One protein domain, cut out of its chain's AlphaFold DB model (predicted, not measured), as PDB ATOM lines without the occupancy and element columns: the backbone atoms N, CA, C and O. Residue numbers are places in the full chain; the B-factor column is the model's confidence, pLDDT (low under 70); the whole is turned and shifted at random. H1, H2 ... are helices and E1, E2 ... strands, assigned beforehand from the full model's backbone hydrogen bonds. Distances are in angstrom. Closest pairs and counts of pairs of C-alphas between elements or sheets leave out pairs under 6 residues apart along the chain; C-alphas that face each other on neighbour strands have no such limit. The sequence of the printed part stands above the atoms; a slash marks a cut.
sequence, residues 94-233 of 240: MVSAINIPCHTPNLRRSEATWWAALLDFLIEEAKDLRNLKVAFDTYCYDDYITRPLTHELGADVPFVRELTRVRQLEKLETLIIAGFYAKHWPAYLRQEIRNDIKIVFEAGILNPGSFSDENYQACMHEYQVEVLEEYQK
ATOM      1  N   MET A  94     136.772  82.256 -17.250       39.50
ATOM      2  CA  MET A  94     137.308  81.828 -15.965       39.50
ATOM      3  C   MET A  94     137.592  80.322 -16.024       39.50
ATOM      4  O   MET A  94     136.715  79.494 -15.802       39.50
ATOM      5  N   VAL A  95     138.835  79.961 -16.346       44.34
ATOM      6  CA  VAL A  95     139.363  78.623 -16.063       44.34
ATOM      7  C   VAL A  95     139.529  78.532 -14.550       44.34
ATOM      8  O   VAL A  95     140.518  79.022 -13.995       44.34
ATOM      9  N   SER A  96     138.556  77.936 -13.866       56.12
ATOM     10  CA  SER A  96     138.729  77.563 -12.467       56.12
ATOM     11  C   SER A  96     139.586  76.297 -12.427       56.12
ATOM     12  O   SER A  96     139.151  75.184 -12.718       56.12
ATOM     13  N   ALA A  97     140.871  76.487 -12.130       56.25
ATOM     14  CA  ALA A  97     141.735  75.393 -11.721       56.25
ATOM     15  C   ALA A  97     141.550  75.208 -10.217       56.25
ATOM     16  O   ALA A  97     142.102  75.976  -9.429       56.25
ATOM     17  N   ILE A  98     140.740  74.223  -9.840       62.81
ATOM     18  CA  ILE A  98     140.573  73.810  -8.453       62.81
ATOM     19  C   ILE A  98     141.677  72.799  -8.183       62.81
ATOM     20  O   ILE A  98     141.683  71.688  -8.713       62.81
ATOM     21  N   ASN A  99     142.653  73.241  -7.407       54.59
ATOM     22  CA  ASN A  99     143.745  72.409  -6.947       54.59
ATOM     23  C   ASN A  99     143.468  72.019  -5.501       54.59
ATOM     24  O   ASN A  99     143.202  72.912  -4.703       54.59
ATOM     25  N   ILE A 100     143.533  70.736  -5.154       54.25
ATOM     26  CA  ILE A 100     143.406  70.304  -3.758       54.25
ATOM     27  C   ILE A 100     144.675  69.542  -3.349       54.25
ATOM     28  O   ILE A 100     145.038  68.564  -4.001       54.25
ATOM     29  N   PRO A 101     145.382  69.976  -2.291       52.62
ATOM     30  CA  PRO A 101     146.546  69.289  -1.771       52.62
ATOM     31  C   PRO A 101     146.131  67.995  -1.070       52.62
ATOM     32  O   PRO A 101     145.301  67.996  -0.164       52.62
ATOM     33  N   CYS A 102     146.816  66.925  -1.452       49.66
ATOM     34  CA  CYS A 102     146.703  65.537  -1.005       49.66
ATOM     35  C   CYS A 102     146.884  65.269   0.503       49.66
ATOM     36  O   CYS A 102     146.669  64.156   0.979       49.66
ATOM     37  N   HIS A 103     147.328  66.246   1.296       50.38
ATOM     38  CA  HIS A 103     147.829  65.982   2.648       50.38
ATOM     39  C   HIS A 103     147.091  66.759   3.728       50.38
ATOM     40  O   HIS A 103     147.663  67.602   4.425       50.38
ATOM     41  N   THR A 104     145.823  66.405   3.938       50.34
ATOM     42  CA  THR A 104     145.188  66.630   5.240       50.34
ATOM     43  C   THR A 104     145.024  65.287   5.970       50.34
ATOM     44  O   THR A 104     144.041  64.577   5.778       50.34
ATOM     45  N   PRO A 105     145.993  64.884   6.820       46.09
ATOM     46  CA  PRO A 105     146.103  63.514   7.349       46.09
ATOM     47  C   PRO A 105     144.942  63.028   8.246       46.09
ATOM     48  O   PRO A 105     144.989  61.904   8.736       46.09
ATOM     49  N   ASN A 106     143.886  63.825   8.442       45.66
ATOM     50  CA  ASN A 106     142.735  63.509   9.295       45.66
ATOM     51  C   ASN A 106     141.368  63.506   8.574       45.66
ATOM     52  O   ASN A 106     140.352  63.351   9.247       45.66
ATOM     53  N   LEU A 107     141.297  63.645   7.243       49.16
ATOM     54  CA  LEU A 107     140.023  63.863   6.530       49.16
ATOM     55  C   LEU A 107     139.480  62.662   5.717       49.16
ATOM     56  O   LEU A 107     138.600  62.837   4.877       49.16
ATOM     57  N   ARG A 108     139.883  61.415   6.012       50.59
ATOM     58  CA  ARG A 108     139.491  60.215   5.223       50.59
ATOM     59  C   ARG A 108     137.983  59.907   5.107       50.59
ATOM     60  O   ARG A 108     137.615  58.992   4.383       50.59
ATOM     61  N   ARG A 109     137.098  60.604   5.825       47.22
ATOM     62  CA  ARG A 109     135.632  60.494   5.650       47.22
ATOM     63  C   ARG A 109     134.949  61.798   5.245       47.22
ATOM     64  O   ARG A 109     133.754  61.780   4.992       47.22
ATOM     65  N   SER A 110     135.676  62.910   5.195       59.91
ATOM     66  CA  SER A 110     135.095  64.230   4.949       59.91
ATOM     67  C   SER A 110     135.394  64.776   3.559       59.91
ATOM     68  O   SER A 110     134.648  65.636   3.112       59.91
ATOM     69  N   GLU A 111     136.430  64.309   2.853       65.31
ATOM     70  CA  GLU A 111     136.803  64.903   1.554       65.31
ATOM     71  C   GLU A 111     135.706  64.761   0.497       65.31
ATOM     72  O   GLU A 111     135.357  65.757  -0.129       65.31
ATOM     73  N   ALA A 112     135.078  63.588   0.363       70.06
ATOM     74  CA  ALA A 112     133.942  63.416  -0.546       70.06
ATOM     75  C   ALA A 112     132.766  64.347  -0.194       70.06
ATOM     76  O   ALA A 112     132.122  64.889  -1.084       70.06
ATOM     77  N   THR A 113     132.514  64.600   1.097       77.88
ATOM     78  CA  THR A 113     131.471  65.536   1.549       77.88
ATOM     79  C   THR A 113     131.814  66.988   1.213       77.88
ATOM     80  O   THR A 113     130.939  67.738   0.789       77.88
ATOM     81  N   TRP A 114     133.080  67.389   1.366       79.81
ATOM     82  CA  TRP A 114     133.547  68.716   0.954       79.81
ATOM     83  C   TRP A 114     133.465  68.894  -0.562       79.81
ATOM     84  O   TRP A 114     133.027  69.942  -1.028       79.81
ATOM     85  N   TRP A 115     133.830  67.865  -1.327       82.00
ATOM     86  CA  TRP A 115     133.685  67.863  -2.779       82.00
ATOM     87  C   TRP A 115     132.229  67.936  -3.215       82.00
ATOM     88  O   TRP A 115     131.916  68.742  -4.085       82.00
ATOM     89  N   ALA A 116     131.339  67.169  -2.586       84.38
ATOM     90  CA  ALA A 116     129.906  67.255  -2.837       84.38
ATOM     91  C   ALA A 116     129.406  68.691  -2.617       84.38
ATOM     92  O   ALA A 116     128.830  69.272  -3.530       84.38
ATOM     93  N   ALA A 117     129.733  69.300  -1.471       85.06
ATOM     94  CA  ALA A 117     129.339  70.673  -1.150       85.06
ATOM     95  C   ALA A 117     129.921  71.717  -2.121       85.06
ATOM     96  O   ALA A 117     129.241  72.667  -2.502       85.06
ATOM     97  N   LEU A 118     131.175  71.548  -2.547       84.25
ATOM     98  CA  LEU A 118     131.801  72.425  -3.536       84.25
ATOM     99  C   LEU A 118     131.134  72.289  -4.907       84.25
ATOM    100  O   LEU A 118     130.893  73.289  -5.576       84.25
ATOM    101  N   LEU A 119     130.839  71.063  -5.336       88.50
ATOM    102  CA  LEU A 119     130.158  70.809  -6.600       88.50
ATOM    103  C   LEU A 119     128.724  71.335  -6.570       88.50
ATOM    104  O   LEU A 119     128.316  71.961  -7.539       88.50
ATOM    105  N   ASP A 120     128.007  71.158  -5.459       88.50
ATOM    106  CA  ASP A 120     126.708  71.787  -5.202       88.50
ATOM    107  C   ASP A 120     126.782  73.299  -5.415       88.50
ATOM    108  O   ASP A 120     126.069  73.851  -6.254       88.50
ATOM    109  N   PHE A 121     127.735  73.956  -4.755       86.81
ATOM    110  CA  PHE A 121     127.941  75.393  -4.896       86.81
ATOM    111  C   PHE A 121     128.268  75.807  -6.340       86.81
ATOM    112  O   PHE A 121     127.726  76.788  -6.844       86.81
ATOM    113  N   LEU A 122     129.133  75.065  -7.039       86.00
ATOM    114  CA  LEU A 122     129.464  75.355  -8.438       86.00
ATOM    115  C   LEU A 122     128.247  75.198  -9.353       86.00
ATOM    116  O   LEU A 122     128.041  76.025 -10.238       86.00
ATOM    117  N   ILE A 123     127.441  74.158  -9.147       88.88
ATOM    118  CA  ILE A 123     126.224  73.908  -9.925       88.88
ATOM    119  C   ILE A 123     125.211  75.040  -9.714       88.88
ATOM    120  O   ILE A 123     124.580  75.489 -10.673       88.88
ATOM    121  N   GLU A 124     125.082  75.532  -8.483       87.94
ATOM    122  CA  GLU A 124     124.151  76.605  -8.138       87.94
ATOM    123  C   GLU A 124     124.619  77.981  -8.640       87.94
ATOM    124  O   GLU A 124     123.849  78.703  -9.285       87.94
ATOM    125  N   GLU A 125     125.880  78.335  -8.393       86.56
ATOM    126  CA  GLU A 125     126.385  79.705  -8.552       86.56
ATOM    127  C   GLU A 125     127.187  79.924  -9.842       86.56
ATOM    128  O   GLU A 125     127.219  81.033 -10.383       86.56
ATOM    129  N   ALA A 126     127.819  78.880 -10.385       84.19
ATOM    130  CA  ALA A 126     128.726  78.971 -11.529       84.19
ATOM    131  C   ALA A 126     128.092  78.448 -12.830       84.19
ATOM    132  O   ALA A 126     128.725  77.742 -13.614       84.19
ATOM    133  N   LYS A 127     126.844  78.843 -13.111       83.81
ATOM    134  CA  LYS A 127     126.079  78.410 -14.306       83.81
ATOM    135  C   LYS A 127     126.750  78.744 -15.642       83.81
ATOM    136  O   LYS A 127     126.481  78.096 -16.652       83.81
ATOM    137  N   ASP A 128     127.616  79.756 -15.644       84.44
ATOM    138  CA  ASP A 128     128.386  80.190 -16.810       84.44
ATOM    139  C   ASP A 128     129.766  79.529 -16.934       84.44
ATOM    140  O   ASP A 128     130.544  79.888 -17.819       84.44
ATOM    141  N   LEU A 129     130.086  78.562 -16.068       86.44
ATOM    142  CA  LEU A 129     131.375  77.886 -16.074       86.44
ATOM    143  C   LEU A 129     131.529  77.003 -17.316       86.44
ATOM    144  O   LEU A 129     130.824  76.012 -17.475       86.44
ATOM    145  N   ARG A 130     132.499  77.350 -18.169       89.44
ATOM    146  CA  ARG A 130     132.819  76.617 -19.407       89.44
ATOM    147  C   ARG A 130     133.930  75.593 -19.246       89.44
ATOM    148  O   ARG A 130     133.941  74.582 -19.940       89.44
ATOM    149  N   ASN A 131     134.873  75.845 -18.345       89.94
ATOM    150  CA  ASN A 131     136.061  75.016 -18.187       89.94
ATOM    151  C   ASN A 131     136.317  74.761 -16.707       89.94
ATOM    152  O   ASN A 131     136.551  75.705 -15.954       89.94
ATOM    153  N   LEU A 132     136.320  73.490 -16.314       90.62
ATOM    154  CA  LEU A 132     136.640  73.059 -14.961       90.62
ATOM    155  C   LEU A 132     137.892  72.191 -15.006       90.62
ATOM    156  O   LEU A 132     137.915  71.170 -15.692       90.62
ATOM    157  N   LYS A 133     138.931  72.580 -14.267       89.88
ATOM    158  CA  LYS A 133     140.107  71.737 -14.055       89.88
ATOM    159  C   LYS A 133     140.141  71.279 -12.606       89.88
ATOM    160  O   LYS A 133     140.231  72.104 -11.702       89.88
ATOM    161  N   VAL A 134     140.096  69.967 -12.421       88.38
ATOM    162  CA  VAL A 134     140.214  69.285 -11.138       88.38
ATOM    163  C   VAL A 134     141.598  68.662 -11.080       88.38
ATOM    164  O   VAL A 134     141.918  67.776 -11.872       88.38
ATOM    165  N   ALA A 135     142.427  69.172 -10.176       84.38
ATOM    166  CA  ALA A 135     143.771  68.673  -9.946       84.38
ATOM    167  C   ALA A 135     143.895  68.139  -8.515       84.38
ATOM    168  O   ALA A 135     143.612  68.865  -7.560       84.38
ATOM    169  N   PHE A 136     144.339  66.894  -8.374       78.19
ATOM    170  CA  PHE A 136     144.641  66.256  -7.090       78.19
ATOM    171  C   PHE A 136     146.015  65.596  -7.158       78.19
ATOM    172  O   PHE A 136     146.514  65.277  -8.237       78.19
ATOM    173  N   ASP A 137     146.659  65.462  -6.002       66.75
ATOM    174  CA  ASP A 137     147.951  64.780  -5.850       66.75
ATOM    175  C   ASP A 137     149.098  65.438  -6.657       66.75
ATOM    176  O   ASP A 137     150.154  64.858  -6.897       66.75
ATOM    177  N   THR A 138     148.917  66.705  -7.058       58.25
ATOM    178  CA  THR A 138     149.805  67.416  -7.999       58.25
ATOM    179  C   THR A 138     150.973  68.169  -7.348       58.25
ATOM    180  O   THR A 138     151.732  68.827  -8.052       58.25
ATOM    181  N   TYR A 139     151.168  68.092  -6.023       58.12
ATOM    182  CA  TYR A 139     152.167  68.932  -5.331       58.12
ATOM    183  C   TYR A 139     153.136  68.217  -4.382       58.12
ATOM    184  O   TYR A 139     154.005  68.895  -3.832       58.12
ATOM    185  N   CYS A 140     153.072  66.893  -4.201       54.62
ATOM    186  CA  CYS A 140     153.955  66.219  -3.238       54.62
ATOM    187  C   CYS A 140     155.177  65.541  -3.873       54.62
ATOM    188  O   CYS A 140     155.323  64.324  -3.875       54.62
ATOM    189  N   TYR A 141     156.084  66.352  -4.415       56.69
ATOM    190  CA  TYR A 141     157.330  65.866  -5.018       56.69
ATOM    191  C   TYR A 141     158.184  65.005  -4.076       56.69
ATOM    192  O   TYR A 141     158.747  64.007  -4.517       56.69
ATOM    193  N   ASP A 142     158.288  65.386  -2.800       57.00
ATOM    194  CA  ASP A 142     159.244  64.757  -1.882       57.00
ATOM    195  C   ASP A 142     158.731  63.424  -1.309       57.00
ATOM    196  O   ASP A 142     159.515  62.487  -1.145       57.00
ATOM    197  N   ASP A 143     157.421  63.285  -1.072       54.44
ATOM    198  CA  ASP A 143     156.865  62.056  -0.489       54.44
ATOM    199  C   ASP A 143     156.536  60.982  -1.541       54.44
ATOM    200  O   ASP A 143     156.768  59.802  -1.270       54.44
ATOM    201  N   TYR A 144     156.098  61.324  -2.765       53.62
ATOM    202  CA  TYR A 144     155.761  60.292  -3.768       53.62
ATOM    203  C   TYR A 144     156.981  59.555  -4.326       53.62
ATOM    204  O   TYR A 144     156.866  58.372  -4.640       53.62
ATOM    205  N   ILE A 145     158.158  60.193  -4.385       54.78
ATOM    206  CA  ILE A 145     159.404  59.500  -4.767       54.78
ATOM    207  C   ILE A 145     159.733  58.391  -3.754       54.78
ATOM    208  O   ILE A 145     160.338  57.381  -4.108       54.78
ATOM    209  N   THR A 146     159.321  58.551  -2.492       54.19
ATOM    210  CA  THR A 146     159.619  57.573  -1.439       54.19
ATOM    211  C   THR A 146     158.457  56.629  -1.129       54.19
ATOM    212  O   THR A 146     158.700  55.539  -0.602       54.19
ATOM    213  N   ARG A 147     157.204  57.000  -1.440       57.84
ATOM    214  CA  ARG A 147     155.992  56.209  -1.154       57.84
ATOM    215  C   ARG A 147     154.895  56.394  -2.218       57.84
ATOM    216  O   ARG A 147     153.882  57.030  -1.941       57.84
ATOM    217  N   PRO A 148     155.018  55.764  -3.394       53.12
ATOM    218  CA  PRO A 148     154.059  55.902  -4.499       53.12
ATOM    219  C   PRO A 148     152.665  55.265  -4.270       53.12
ATOM    220  O   PRO A 148     151.903  55.105  -5.213       53.12
ATOM    221  N   LEU A 149     152.305  54.853  -3.047       55.81
ATOM    222  CA  LEU A 149     151.285  53.809  -2.827       55.81
ATOM    223  C   LEU A 149     150.072  54.209  -1.979       55.81
ATOM    224  O   LEU A 149     149.189  53.372  -1.752       55.81
ATOM    225  N   THR A 150     149.980  55.452  -1.502       63.62
ATOM    226  CA  THR A 150     148.706  55.929  -0.955       63.62
ATOM    227  C   THR A 150     147.795  56.286  -2.119       63.62
ATOM    228  O   THR A 150     147.889  57.344  -2.722       63.62
ATOM    229  N   HIS A 151     146.937  55.329  -2.459       63.97
ATOM    230  CA  HIS A 151     145.786  55.494  -3.335       63.97
ATOM    231  C   HIS A 151     144.835  56.522  -2.696       63.97
ATOM    232  O   HIS A 151     144.001  56.163  -1.864       63.97
ATOM    233  N   GLU A 152     145.065  57.804  -2.978       78.00
ATOM    234  CA  GLU A 152     144.372  58.951  -2.380       78.00
ATOM    235  C   GLU A 152     143.075  59.262  -3.142       78.00
ATOM    236  O   GLU A 152     142.342  58.337  -3.503       78.00
ATOM    237  N   LEU A 153     142.755  60.541  -3.384       79.81
ATOM    238  CA  LEU A 153     141.539  60.947  -4.094       79.81
ATOM    239  C   LEU A 153     141.424  60.239  -5.439       79.81
ATOM    240  O   LEU A 153     140.337  59.798  -5.790       79.81
ATOM    241  N   GLY A 154     142.550  60.031  -6.126       85.12
ATOM    242  CA  GLY A 154     142.658  59.276  -7.369       85.12
ATOM    243  C   GLY A 154     142.099  57.853  -7.371       85.12
ATOM    244  O   GLY A 154     141.935  57.260  -8.433       85.12
ATOM    245  N   ALA A 155     141.843  57.271  -6.203       87.81
ATOM    246  CA  ALA A 155     141.248  55.950  -6.036       87.81
ATOM    247  C   ALA A 155     139.938  55.985  -5.228       87.81
ATOM    248  O   ALA A 155     139.326  54.940  -4.994       87.81
ATOM    249  N   ASP A 156     139.489  57.169  -4.810       88.38
ATOM    250  CA  ASP A 156     138.293  57.335  -3.996       88.38
ATOM    251  C   ASP A 156     137.025  57.241  -4.860       88.38
ATOM    252  O   ASP A 156     136.670  58.141  -5.626       88.38
ATOM    253  N   VAL A 157     136.336  56.102  -4.748       90.19
ATOM    254  CA  VAL A 157     135.086  55.827  -5.475       90.19
ATOM    255  C   VAL A 157     133.978  56.847  -5.154       90.19
ATOM    256  O   VAL A 157     133.330  57.321  -6.089       90.19
ATOM    257  N   PRO A 158     133.729  57.227  -3.884       90.44
ATOM    258  CA  PRO A 158     132.760  58.275  -3.567       90.44
ATOM    259  C   PRO A 158     133.055  59.603  -4.270       90.44
ATOM    260  O   PRO A 158     132.152  60.188  -4.863       90.44
ATOM    261  N   PHE A 159     134.307  60.058  -4.270       89.25
ATOM    262  CA  PHE A 159     134.702  61.295  -4.930       89.25
ATOM    263  C   PHE A 159     134.425  61.278  -6.436       89.25
ATOM    264  O   PHE A 159     133.798  62.207  -6.944       89.25
ATOM    265  N   VAL A 160     134.838  60.236  -7.167       92.56
ATOM    266  CA  VAL A 160     134.610  60.199  -8.624       92.56
ATOM    267  C   VAL A 160     133.118  60.114  -8.969       92.56
ATOM    268  O   VAL A 160     132.700  60.675  -9.982       92.56
ATOM    269  N   ARG A 161     132.295  59.494  -8.108       93.50
ATOM    270  CA  ARG A 161     130.828  59.530  -8.229       93.50
ATOM    271  C   ARG A 161     130.293  60.945  -8.057       93.50
ATOM    272  O   ARG A 161     129.518  61.396  -8.896       93.50
ATOM    273  N   GLU A 162     130.730  61.661  -7.023       91.69
ATOM    274  CA  GLU A 162     130.349  63.063  -6.820       91.69
ATOM    275  C   GLU A 162     130.798  63.935  -7.995       91.69
ATOM    276  O   GLU A 162     130.022  64.749  -8.488       91.69
ATOM    277  N   LEU A 163     131.994  63.702  -8.540       92.56
ATOM    278  CA  LEU A 163     132.509  64.440  -9.691       92.56
ATOM    279  C   LEU A 163     131.592  64.339 -10.919       92.56
ATOM    280  O   LEU A 163     131.505  65.297 -11.681       92.56
ATOM    281  N   THR A 164     130.839  63.247 -11.101       95.62
ATOM    282  CA  THR A 164     129.873  63.133 -12.214       95.62
ATOM    283  C   THR A 164     128.787  64.211 -12.184       95.62
ATOM    284  O   THR A 164     128.202  64.530 -13.222       95.62
ATOM    285  N   ARG A 165     128.536  64.832 -11.023       95.00
ATOM    286  CA  ARG A 165     127.532  65.890 -10.847       95.00
ATOM    287  C   ARG A 165     127.845  67.145 -11.653       95.00
ATOM    288  O   ARG A 165     126.915  67.876 -11.978       95.00
ATOM    289  N   VAL A 166     129.091  67.335 -12.096       93.62
ATOM    290  CA  VAL A 166     129.469  68.405 -13.041       93.62
ATOM    291  C   VAL A 166     128.658  68.373 -14.340       93.62
ATOM    292  O   VAL A 166     128.536  69.395 -15.001       93.62
ATOM    293  N   ARG A 167     128.020  67.243 -14.682       95.00
ATOM    294  CA  ARG A 167     127.050  67.144 -15.788       95.00
ATOM    295  C   ARG A 167     125.847  68.090 -15.659       95.00
ATOM    296  O   ARG A 167     125.141  68.307 -16.639       95.00
ATOM    297  N   GLN A 168     125.587  68.597 -14.452       95.44
ATOM    298  CA  GLN A 168     124.529  69.565 -14.158       95.44
ATOM    299  C   GLN A 168     124.942  71.005 -14.509       95.44
ATOM    300  O   GLN A 168     124.082  71.877 -14.597       95.44
ATOM    301  N   LEU A 169     126.232  71.264 -14.755       92.31
ATOM    302  CA  LEU A 169     126.717  72.557 -15.233       92.31
ATOM    303  C   LEU A 169     126.365  72.717 -16.712       92.31
ATOM    304  O   LEU A 169     127.032  72.175 -17.593       92.31
ATOM    305  N   GLU A 170     125.301  73.467 -16.994       92.06
ATOM    306  CA  GLU A 170     124.720  73.552 -18.337       92.06
ATOM    307  C   GLU A 170     125.726  73.986 -19.407       92.06
ATOM    308  O   GLU A 170     125.744  73.395 -20.485       92.06
ATOM    309  N   LYS A 171     126.578  74.968 -19.089       92.62
ATOM    310  CA  LYS A 171     127.538  75.573 -20.024       92.62
ATOM    311  C   LYS A 171     128.943  74.985 -19.953       92.62
ATOM    312  O   LYS A 171     129.834  75.529 -20.603       92.62
ATOM    313  N   LEU A 172     129.152  73.911 -19.189       94.06
ATOM    314  CA  LEU A 172     130.456  73.263 -19.120       94.06
ATOM    315  C   LEU A 172     130.783  72.632 -20.475       94.06
ATOM    316  O   LEU A 172     130.028  71.816 -20.991       94.06
ATOM    317  N   GLU A 173     131.922  73.016 -21.038       95.12
ATOM    318  CA  GLU A 173     132.428  72.542 -22.327       95.12
ATOM    319  C   GLU A 173     133.621  71.606 -22.130       95.12
ATOM    320  O   GLU A 173     133.753  70.620 -22.852       95.12
ATOM    321  N   THR A 174     134.484  71.878 -21.142       94.69
ATOM    322  CA  THR A 174     135.678  71.064 -20.876       94.69
ATOM    323  C   THR A 174     135.834  70.735 -19.394       94.69
ATOM    324  O   THR A 174     135.852  71.629 -18.546       94.69
ATOM    325  N   LEU A 175     136.034  69.450 -19.098       94.56
ATOM    326  CA  LEU A 175     136.488  68.946 -17.804       94.56
ATOM    327  C   LEU A 175     137.913  68.404 -17.947       94.56
ATOM    328  O   LEU A 175     138.155  67.483 -18.726       94.56
ATOM    329  N   ILE A 176     138.852  68.953 -17.185       92.75
ATOM    330  CA  ILE A 176     140.240  68.491 -17.140       92.75
ATOM    331  C   ILE A 176     140.473  67.807 -15.799       92.75
ATOM    332  O   ILE A 176     140.289  68.430 -14.756       92.75
ATOM    333  N   ILE A 177     140.907  66.552 -15.829       91.81
ATOM    334  CA  ILE A 177     141.306  65.792 -14.645       91.81
ATOM    335  C   ILE A 177     142.814  65.620 -14.695       91.81
ATOM    336  O   ILE A 177     143.335  64.965 -15.596       91.81
ATOM    337  N   ALA A 178     143.503  66.239 -13.743       88.12
ATOM    338  CA  ALA A 178     144.952  66.203 -13.629       88.12
ATOM    339  C   ALA A 178     145.365  65.519 -12.321       88.12
ATOM    340  O   ALA A 178     144.832  65.845 -11.261       88.12
ATOM    341  N   GLY A 179     146.318  64.594 -12.395       87.31
ATOM    342  CA  GLY A 179     146.811  63.853 -11.231       87.31
ATOM    343  C   GLY A 179     146.930  62.355 -11.490       87.31
ATOM    344  O   GLY A 179     146.978  61.913 -12.641       87.31
ATOM    345  N   PHE A 180     146.980  61.573 -10.413       87.12
ATOM    346  CA  PHE A 180     147.020  60.111 -10.470       87.12
ATOM    347  C   PHE A 180     145.637  59.535 -10.237       87.12
ATOM    348  O   PHE A 180     145.077  59.729  -9.174       87.12
ATOM    349  N   TYR A 181     145.070  58.825 -11.205       90.62
ATOM    350  CA  TYR A 181     143.698  58.322 -11.129       90.62
ATOM    351  C   TYR A 181     143.622  56.829 -11.442       90.62
ATOM    352  O   TYR A 181     144.425  56.295 -12.214       90.62
ATOM    353  N   ALA A 182     142.624  56.164 -10.864       92.75
ATOM    354  CA  ALA A 182     142.384  54.743 -11.035       92.75
ATOM    355  C   ALA A 182     142.089  54.390 -12.497       92.75
ATOM    356  O   ALA A 182     141.494  55.158 -13.260       92.75
ATOM    357  N   LYS A 183     142.478  53.172 -12.870       94.38
ATOM    358  CA  LYS A 183     142.492  52.684 -14.253       94.38
ATOM    359  C   LYS A 183     141.159  52.846 -14.986       94.38
ATOM    360  O   LYS A 183     141.140  53.156 -16.176       94.38
ATOM    361  N   HIS A 184     140.041  52.640 -14.290       95.31
ATOM    362  CA  HIS A 184     138.706  52.649 -14.894       95.31
ATOM    363  C   HIS A 184     137.995  54.007 -14.858       95.31
ATOM    364  O   HIS A 184     136.968  54.159 -15.521       95.31
ATOM    365  N   TRP A 185     138.553  55.021 -14.186       93.81
ATOM    366  CA  TRP A 185     137.954  56.357 -14.145       93.81
ATOM    367  C   TRP A 185     137.723  56.971 -15.529       93.81
ATOM    368  O   TRP A 185     136.623  57.475 -15.763       93.81
ATOM    369  N   PRO A 186     138.672  56.912 -16.491       94.94
ATOM    370  CA  PRO A 186     138.443  57.506 -17.802       94.94
ATOM    371  C   PRO A 186     137.296  56.874 -18.586       94.94
ATOM    372  O   PRO A 186     136.663  57.554 -19.391       94.94
ATOM    373  N   ALA A 187     137.045  55.578 -18.405       95.81
ATOM    374  CA  ALA A 187     135.910  54.914 -19.036       95.81
ATOM    375  C   ALA A 187     134.604  55.305 -18.332       95.81
ATOM    376  O   ALA A 187     133.671  55.757 -18.990       95.81
ATOM    377  N   TYR A 188     134.589  55.220 -16.999       96.19
ATOM    378  CA  TYR A 188     133.443  55.565 -16.161       96.19
ATOM    379  C   TYR A 188     132.962  57.007 -16.381       96.19
ATOM    380  O   TYR A 188     131.797  57.245 -16.682       96.19
ATOM    381  N   LEU A 189     133.865  57.986 -16.318       95.81
ATOM    382  CA  LEU A 189     133.496  59.398 -16.442       95.81
ATOM    383  C   LEU A 189     132.965  59.749 -17.832       95.81
ATOM    384  O   LEU A 189     132.041  60.545 -17.940       95.81
ATOM    385  N   ARG A 190     133.505  59.136 -18.893       95.69
ATOM    386  CA  ARG A 190     132.971  59.307 -20.255       95.69
ATOM    387  C   ARG A 190     131.586  58.686 -20.428       95.69
ATOM    388  O   ARG A 190     130.863  59.110 -21.318       95.69
ATOM    389  N   GLN A 191     131.247  57.682 -19.625       96.62
ATOM    390  CA  GLN A 191     129.930  57.054 -19.634       96.62
ATOM    391  C   GLN A 191     128.901  57.872 -18.838       96.62
ATOM    392  O   GLN A 191     127.760  58.000 -19.273       96.62
ATOM    393  N   GLU A 192     129.287  58.410 -17.680       96.75
ATOM    394  CA  GLU A 192     128.353  59.052 -16.741       96.75
ATOM    395  C   GLU A 192     128.130  60.552 -16.978       96.75
ATOM    396  O   GLU A 192     127.085  61.108 -16.601       96.75
ATOM    397  N   ILE A 193     129.116  61.228 -17.570       95.44
ATOM    398  CA  ILE A 193     129.041  62.647 -17.924       95.44
ATOM    399  C   ILE A 193     128.452  62.783 -19.332       95.44
ATOM    400  O   ILE A 193     128.557  61.890 -20.168       95.44
ATOM    401  N   ARG A 194     127.793  63.916 -19.598       94.56
ATOM    402  CA  ARG A 194     127.191  64.192 -20.905       94.56
ATOM    403  C   ARG A 194     128.248  64.186 -22.020       94.56
ATOM    404  O   ARG A 194     129.340  64.726 -21.852       94.56
ATOM    405  N   ASN A 195     127.878  63.655 -23.184       93.75
ATOM    406  CA  ASN A 195     128.771  63.499 -24.341       93.75
ATOM    407  C   ASN A 195     129.223  64.826 -24.985       93.75
ATOM    408  O   ASN A 195     130.152  64.820 -25.789       93.75
ATOM    409  N   ASP A 196     128.561  65.946 -24.681       95.06
ATOM    410  CA  ASP A 196     128.940  67.289 -25.138       95.06
ATOM    411  C   ASP A 196     130.111  67.887 -24.344       95.06
ATOM    412  O   ASP A 196     130.757  68.817 -24.824       95.06
ATOM    413  N   ILE A 197     130.423  67.342 -23.163       95.94
ATOM    414  CA  ILE A 197     131.545  67.799 -22.341       95.94
ATOM    415  C   ILE A 197     132.818  67.073 -22.787       95.94
ATOM    416  O   ILE A 197     132.937  65.849 -22.698       95.94
ATOM    417  N   LYS A 198     133.825  67.835 -23.215       96.94
ATOM    418  CA  LYS A 198     135.154  67.306 -23.522       96.94
ATOM    419  C   LYS A 198     135.881  66.952 -22.226       96.94
ATOM    420  O   LYS A 198     136.261  67.838 -21.465       96.94
ATOM    421  N   ILE A 199     136.143  65.666 -22.009       96.25
ATOM    422  CA  ILE A 199     136.928  65.197 -20.861       96.25
ATOM    423  C   ILE A 199     138.382  64.978 -21.281       96.25
ATOM    424  O   ILE A 199     138.667  64.184 -22.183       96.25
ATOM    425  N   VAL A 200     139.302  65.669 -20.613       94.56
ATOM    426  CA  VAL A 200     140.750  65.567 -20.820       94.56
ATOM    427  C   VAL A 200     141.391  65.012 -19.558       94.56
ATOM    428  O   VAL A 200     141.118  65.492 -18.462       94.56
ATOM    429  N   PHE A 201     142.257  64.018 -19.723       92.06
ATOM    430  CA  PHE A 201     143.067  63.476 -18.641       92.06
ATOM    431  C   PHE A 201     144.513  63.911 -18.844       92.06
ATOM    432  O   PHE A 201     145.074  63.708 -19.919       92.06
ATOM    433  N   GLU A 202     145.091  64.517 -17.817       88.81
ATOM    434  CA  GLU A 202     146.493  64.913 -17.771       88.81
ATOM    435  C   GLU A 202     147.195  64.046 -16.724       88.81
ATOM    436  O   GLU A 202     146.829  64.056 -15.546       88.81
ATOM    437  N   ALA A 203     148.186  63.265 -17.158       79.88
ATOM    438  CA  ALA A 203     148.939  62.399 -16.265       79.88
ATOM    439  C   ALA A 203     149.841  63.228 -15.335       79.88
ATOM    440  O   ALA A 203     150.727  63.950 -15.792       79.88
ATOM    441  N   GLY A 204     149.656  63.069 -14.024       67.62
ATOM    442  CA  GLY A 204     150.662  63.431 -13.028       67.62
ATOM    443  C   GLY A 204     150.803  64.915 -12.650       67.62
ATOM    444  O   GLY A 204     149.909  65.743 -12.804       67.62
ATOM    445  N   ILE A 205     151.962  65.188 -12.038       61.00
ATOM    446  CA  ILE A 205     152.226  66.253 -11.049       61.00
ATOM    447  C   ILE A 205     152.662  67.586 -11.691       61.00
ATOM    448  O   ILE A 205     152.586  68.648 -11.079       61.00
ATOM    449  N   LEU A 206     153.189  67.566 -12.914       56.34
ATOM    450  CA  LEU A 206     154.112  68.614 -13.362       56.34
ATOM    451  C   LEU A 206     153.521  69.428 -14.472       56.34
ATOM    452  O   LEU A 206     153.184  68.898 -15.520       56.34
ATOM    453  N   ASN A 207     153.489  70.736 -14.255       62.19
ATOM    454  CA  ASN A 207     153.419  71.677 -15.348       62.19
ATOM    455  C   ASN A 207     154.769  71.620 -16.092       62.19
ATOM    456  O   ASN A 207     155.754  72.177 -15.582       62.19
ATOM    457  N   PRO A 208     154.849  70.969 -17.270       57.47
ATOM    458  CA  PRO A 208     156.099  70.878 -18.022       57.47
ATOM    459  C   PRO A 208     156.613  72.272 -18.395       57.47
ATOM    460  O   PRO A 208     157.819  72.482 -18.469       57.47
ATOM    461  N   GLY A 209     155.717  73.262 -18.493       61.47
ATOM    462  CA  GLY A 209     156.058  74.654 -18.772       61.47
ATOM    463  C   GLY A 209     156.888  75.348 -17.689       61.47
ATOM    464  O   GLY A 209     157.298  76.487 -17.892       61.47
ATOM    465  N   SER A 210     157.151  74.702 -16.547       65.25
ATOM    466  CA  SER A 210     158.118  75.214 -15.567       65.25
ATOM    467  C   SER A 210     159.578  74.954 -15.963       65.25
ATOM    468  O   SER A 210     160.473  75.626 -15.451       65.25
ATOM    469  N   PHE A 211     159.827  74.042 -16.907       70.19
ATOM    470  CA  PHE A 211     161.158  73.736 -17.422       70.19
ATOM    471  C   PHE A 211     161.348  74.392 -18.788       70.19
ATOM    472  O   PHE A 211     160.492  74.277 -19.656       70.19
ATOM    473  N   SER A 212     162.465  75.087 -18.999       77.94
ATOM    474  CA  SER A 212     162.770  75.735 -20.286       77.94
ATOM    475  C   SER A 212     163.349  74.782 -21.337       77.94
ATOM    476  O   SER A 212     163.486  75.169 -22.490       77.94
ATOM    477  N   ASP A 213     163.746  73.576 -20.933       87.19
ATOM    478  CA  ASP A 213     164.412  72.590 -21.785       87.19
ATOM    479  C   ASP A 213     163.398  71.558 -22.300       87.19
ATOM    480  O   ASP A 213     162.814  70.807 -21.517       87.19
ATOM    481  N   GLU A 214     163.198  71.518 -23.620       86.94
ATOM    482  CA  GLU A 214     162.277  70.594 -24.295       86.94
ATOM    483  C   GLU A 214     162.643  69.120 -24.066       86.94
ATOM    484  O   GLU A 214     161.753  68.287 -23.882       86.94
ATOM    485  N   ASN A 215     163.938  68.784 -23.998       87.44
ATOM    486  CA  ASN A 215     164.370  67.410 -23.731       87.44
ATOM    487  C   ASN A 215     164.019  66.999 -22.300       87.44
ATOM    488  O   ASN A 215     163.586  65.872 -22.055       87.44
ATOM    489  N   TYR A 216     164.169  67.928 -21.355       83.12
ATOM    490  CA  TYR A 216     163.780  67.693 -19.970       83.12
ATOM    491  C   TYR A 216     162.262  67.529 -19.843       83.12
ATOM    492  O   TYR A 216     161.798  66.624 -19.156       83.12
ATOM    493  N   GLN A 217     161.476  68.348 -20.550       80.12
ATOM    494  CA  GLN A 217     160.017  68.207 -20.577       80.12
ATOM    495  C   GLN A 217     159.576  66.833 -21.096       80.12
ATOM    496  O   GLN A 217     158.714  66.206 -20.480       80.12
ATOM    497  N   ALA A 218     160.179  66.349 -22.188       84.56
ATOM    498  CA  ALA A 218     159.864  65.037 -22.753       84.56
ATOM    499  C   ALA A 218     160.196  63.895 -21.777       84.56
ATOM    500  O   ALA A 218     159.360  63.022 -21.549       84.56
ATOM    501  N   CYS A 219     161.373  63.945 -21.145       86.25
ATOM    502  CA  CYS A 219     161.789  62.959 -20.144       86.25
ATOM    503  C   CYS A 219     160.853  62.947 -18.923       86.25
ATOM    504  O   CYS A 219     160.442  61.881 -18.465       86.25
ATOM    505  N   MET A 220     160.450  64.124 -18.431       81.94
ATOM    506  CA  MET A 220     159.508  64.211 -17.312       81.94
ATOM    507  C   MET A 220     158.120  63.687 -17.679       81.94
ATOM    508  O   MET A 220     157.483  63.054 -16.842       81.94
ATOM    509  N   HIS A 221     157.655  63.925 -18.907       83.56
ATOM    510  CA  HIS A 221     156.383  63.385 -19.377       83.56
ATOM    511  C   HIS A 221     156.409  61.852 -19.427       83.56
ATOM    512  O   HIS A 221     155.486  61.208 -18.938       83.56
ATOM    513  N   GLU A 222     157.466  61.254 -19.981       86.56
ATOM    514  CA  GLU A 222     157.616  59.792 -20.023       86.56
ATOM    515  C   GLU A 222     157.639  59.187 -18.612       86.56
ATOM    516  O   GLU A 222     156.884  58.257 -18.327       86.56
ATOM    517  N   TYR A 223     158.397  59.794 -17.695       85.44
ATOM    518  CA  TYR A 223     158.425  59.388 -16.290       85.44
ATOM    519  C   TYR A 223     157.044  59.479 -15.618       85.44
ATOM    520  O   TYR A 223     156.642  58.581 -14.884       85.44
ATOM    521  N   GLN A 224     156.272  60.538 -15.876       82.94
ATOM    522  CA  GLN A 224     154.915  60.672 -15.331       82.94
ATOM    523  C   GLN A 224     153.969  59.581 -15.822       82.94
ATOM    524  O   GLN A 224     153.126  59.121 -15.050       82.94
ATOM    525  N   VAL A 225     154.088  59.193 -17.092       85.94
ATOM    526  CA  VAL A 225     153.294  58.102 -17.661       85.94
ATOM    527  C   VAL A 225     153.642  56.789 -16.962       85.94
ATOM    528  O   VAL A 225     152.729  56.098 -16.520       85.94
ATOM    529  N   GLU A 226     154.928  56.489 -16.772       88.19
ATOM    530  CA  GLU A 226     155.374  55.284 -16.058       88.19
ATOM    531  C   GLU A 226     154.847  55.242 -14.613       88.19
ATOM    532  O   GLU A 226     154.271  54.238 -14.186       88.19
ATOM    533  N   VAL A 227     154.960  56.352 -13.876       85.31
ATOM    534  CA  VAL A 227     154.456  56.440 -12.494       85.31
ATOM    535  C   VAL A 227     152.932  56.311 -12.447       85.31
ATOM    536  O   VAL A 227     152.399  55.664 -11.548       85.31
ATOM    537  N   LEU A 228     152.205  56.887 -13.412       87.19
ATOM    538  CA  LEU A 228     150.754  56.718 -13.499       87.19
ATOM    539  C   LEU A 228     150.372  55.258 -13.772       87.19
ATOM    540  O   LEU A 228     149.436  54.751 -13.155       87.19
ATOM    541  N   GLU A 229     151.076  54.575 -14.673       89.69
ATOM    542  CA  GLU A 229     150.847  53.154 -14.940       89.69
ATOM    543  C   GLU A 229     151.108  52.298 -13.701       89.69
ATOM    544  O   GLU A 229     150.359  51.359 -13.431       89.69
ATOM    545  N   GLU A 230     152.147  52.623 -12.928       88.12
ATOM    546  CA  GLU A 230     152.419  51.964 -11.655       88.12
ATOM    547  C   GLU A 230     151.322  52.237 -10.624       88.12
ATOM    548  O   GLU A 230     150.814  51.283 -10.039       88.12
ATOM    549  N   TYR A 231     150.893  53.492 -10.465       86.00
ATOM    550  CA  TYR A 231     149.779  53.867  -9.590       86.00
ATOM    551  C   TYR A 231     148.492  53.114  -9.946       86.00
ATOM    552  O   TYR A 231     147.721  52.716  -9.077       86.00
ATOM    553  N   GLN A 232     148.244  52.887 -11.236       90.12
ATOM    554  CA  GLN A 232     147.050  52.181 -11.686       90.12
ATOM    555  C   GLN A 232     147.070  50.680 -11.372       90.12
ATOM    556  O   GLN A 232     145.990  50.073 -11.344       90.12
ATOM    557  N   LYS A 233     148.238  50.080 -11.098       91.06
ATOM    558  CA  LYS A 233     148.339  48.674 -10.676       91.06
ATOM    559  C   LYS A 233     147.714  48.508  -9.293       91.06
ATOM    560  O   LYS A 233     148.173  49.079  -8.314       91.06
TER     561      LYS A 233
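Overview. This is residues 94 to 233 of the 240 residues of an uncharacterized protein of Aspergillus sydowii CBS 593.65 (UniProt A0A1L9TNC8). A four-stranded parallel sheet has a row of three helices, H1, H3 and H4, along one side, while the long last helix H5 stands past the far end of E4 and only grazes the sheet. H1 and H3 run side by side and do not come close enough to the sheet to be on it; little H2 lies far out, touching no helix. The printed part has 140 residues, with five named helices and four named strands in the order E1 H1 E2 H2 H3 E3 H4 E4 H5; the sheet's order is E1 E2 E3 E4, and the class is mixed, helices and strands. The whole is compact, with a radius of gyration of the C-alphas of 15.4 A, and spans 41 by 35 by 25 A.

Along the chain. E1, residues 96 to 100, begins at C-alpha 96 (138.729, 77.563, -12.467). H1, residues 111 to 125, is 20.7 A long. E2, residues 131 to 136, measures 16.5 A, and H2 is residues 141 to 144. H3, residues 157 to 168, is 19.4 A long. E3, residues 174 to 179, measures 16.4 A; H4 is residues 185 to 192; E4, residues 198 to 203, measures 16.3 A. H5, residues 214 to 232, is 27.0 A long and ends at C-alpha 232 (147.050, 52.181, -11.686).

Arrangement. E1 and E2 are parallel at 12 degrees, with N 98 and O 133 2.9 A apart, within hydrogen-bond range. E2 and E3 are parallel at 12 degrees, with N 134 and O 176 at 2.8 A. E3 and E4 are parallel at 15 degrees, with N 177 and O 200 at 2.8 A. Three strand-helix-strand units, each two parallel neighbour strands with one or more helices between, follow along the chain: E1, H1, E2; E2, H2 H3, E3; and E3, H4, E4, each with a right-handed crossover. H1 and H3 touch, the closest C-alphas being those of Ala 112 and Phe 159, 4.9 A apart, at a shallow tilt of 3 degrees, the same way. H3 touches H4 with residues 160 to 164 alone, C-alphas 164 and 192 being closest at 6.3 A, at a steep tilt of 42 degrees. H4 only grazes the sheet with residues 185 to 190, and H5 with residues 221 to 229; the closest C-alphas of E4 and H5 are those of Ala 203 and Val 225, 6.3 A apart. H2 and H5 are apart. In H1 and H5 every O i to N i+4 pair is within hydrogen-bond range, in H3 4 of 8 and in H4 3 of 4; H2 is too short for such a pair.

Size, cuts and confidence. The two C-alphas farthest apart, those of Glu 124 and Asn 215, are 44.1 A apart. The printed part has no cut. The link from H2 to H3, 12 residues, is long. The mean pLDDT of the printed part is 79.4; residues 94 to 111, 137 to 151 and 204 to 210 are under 70.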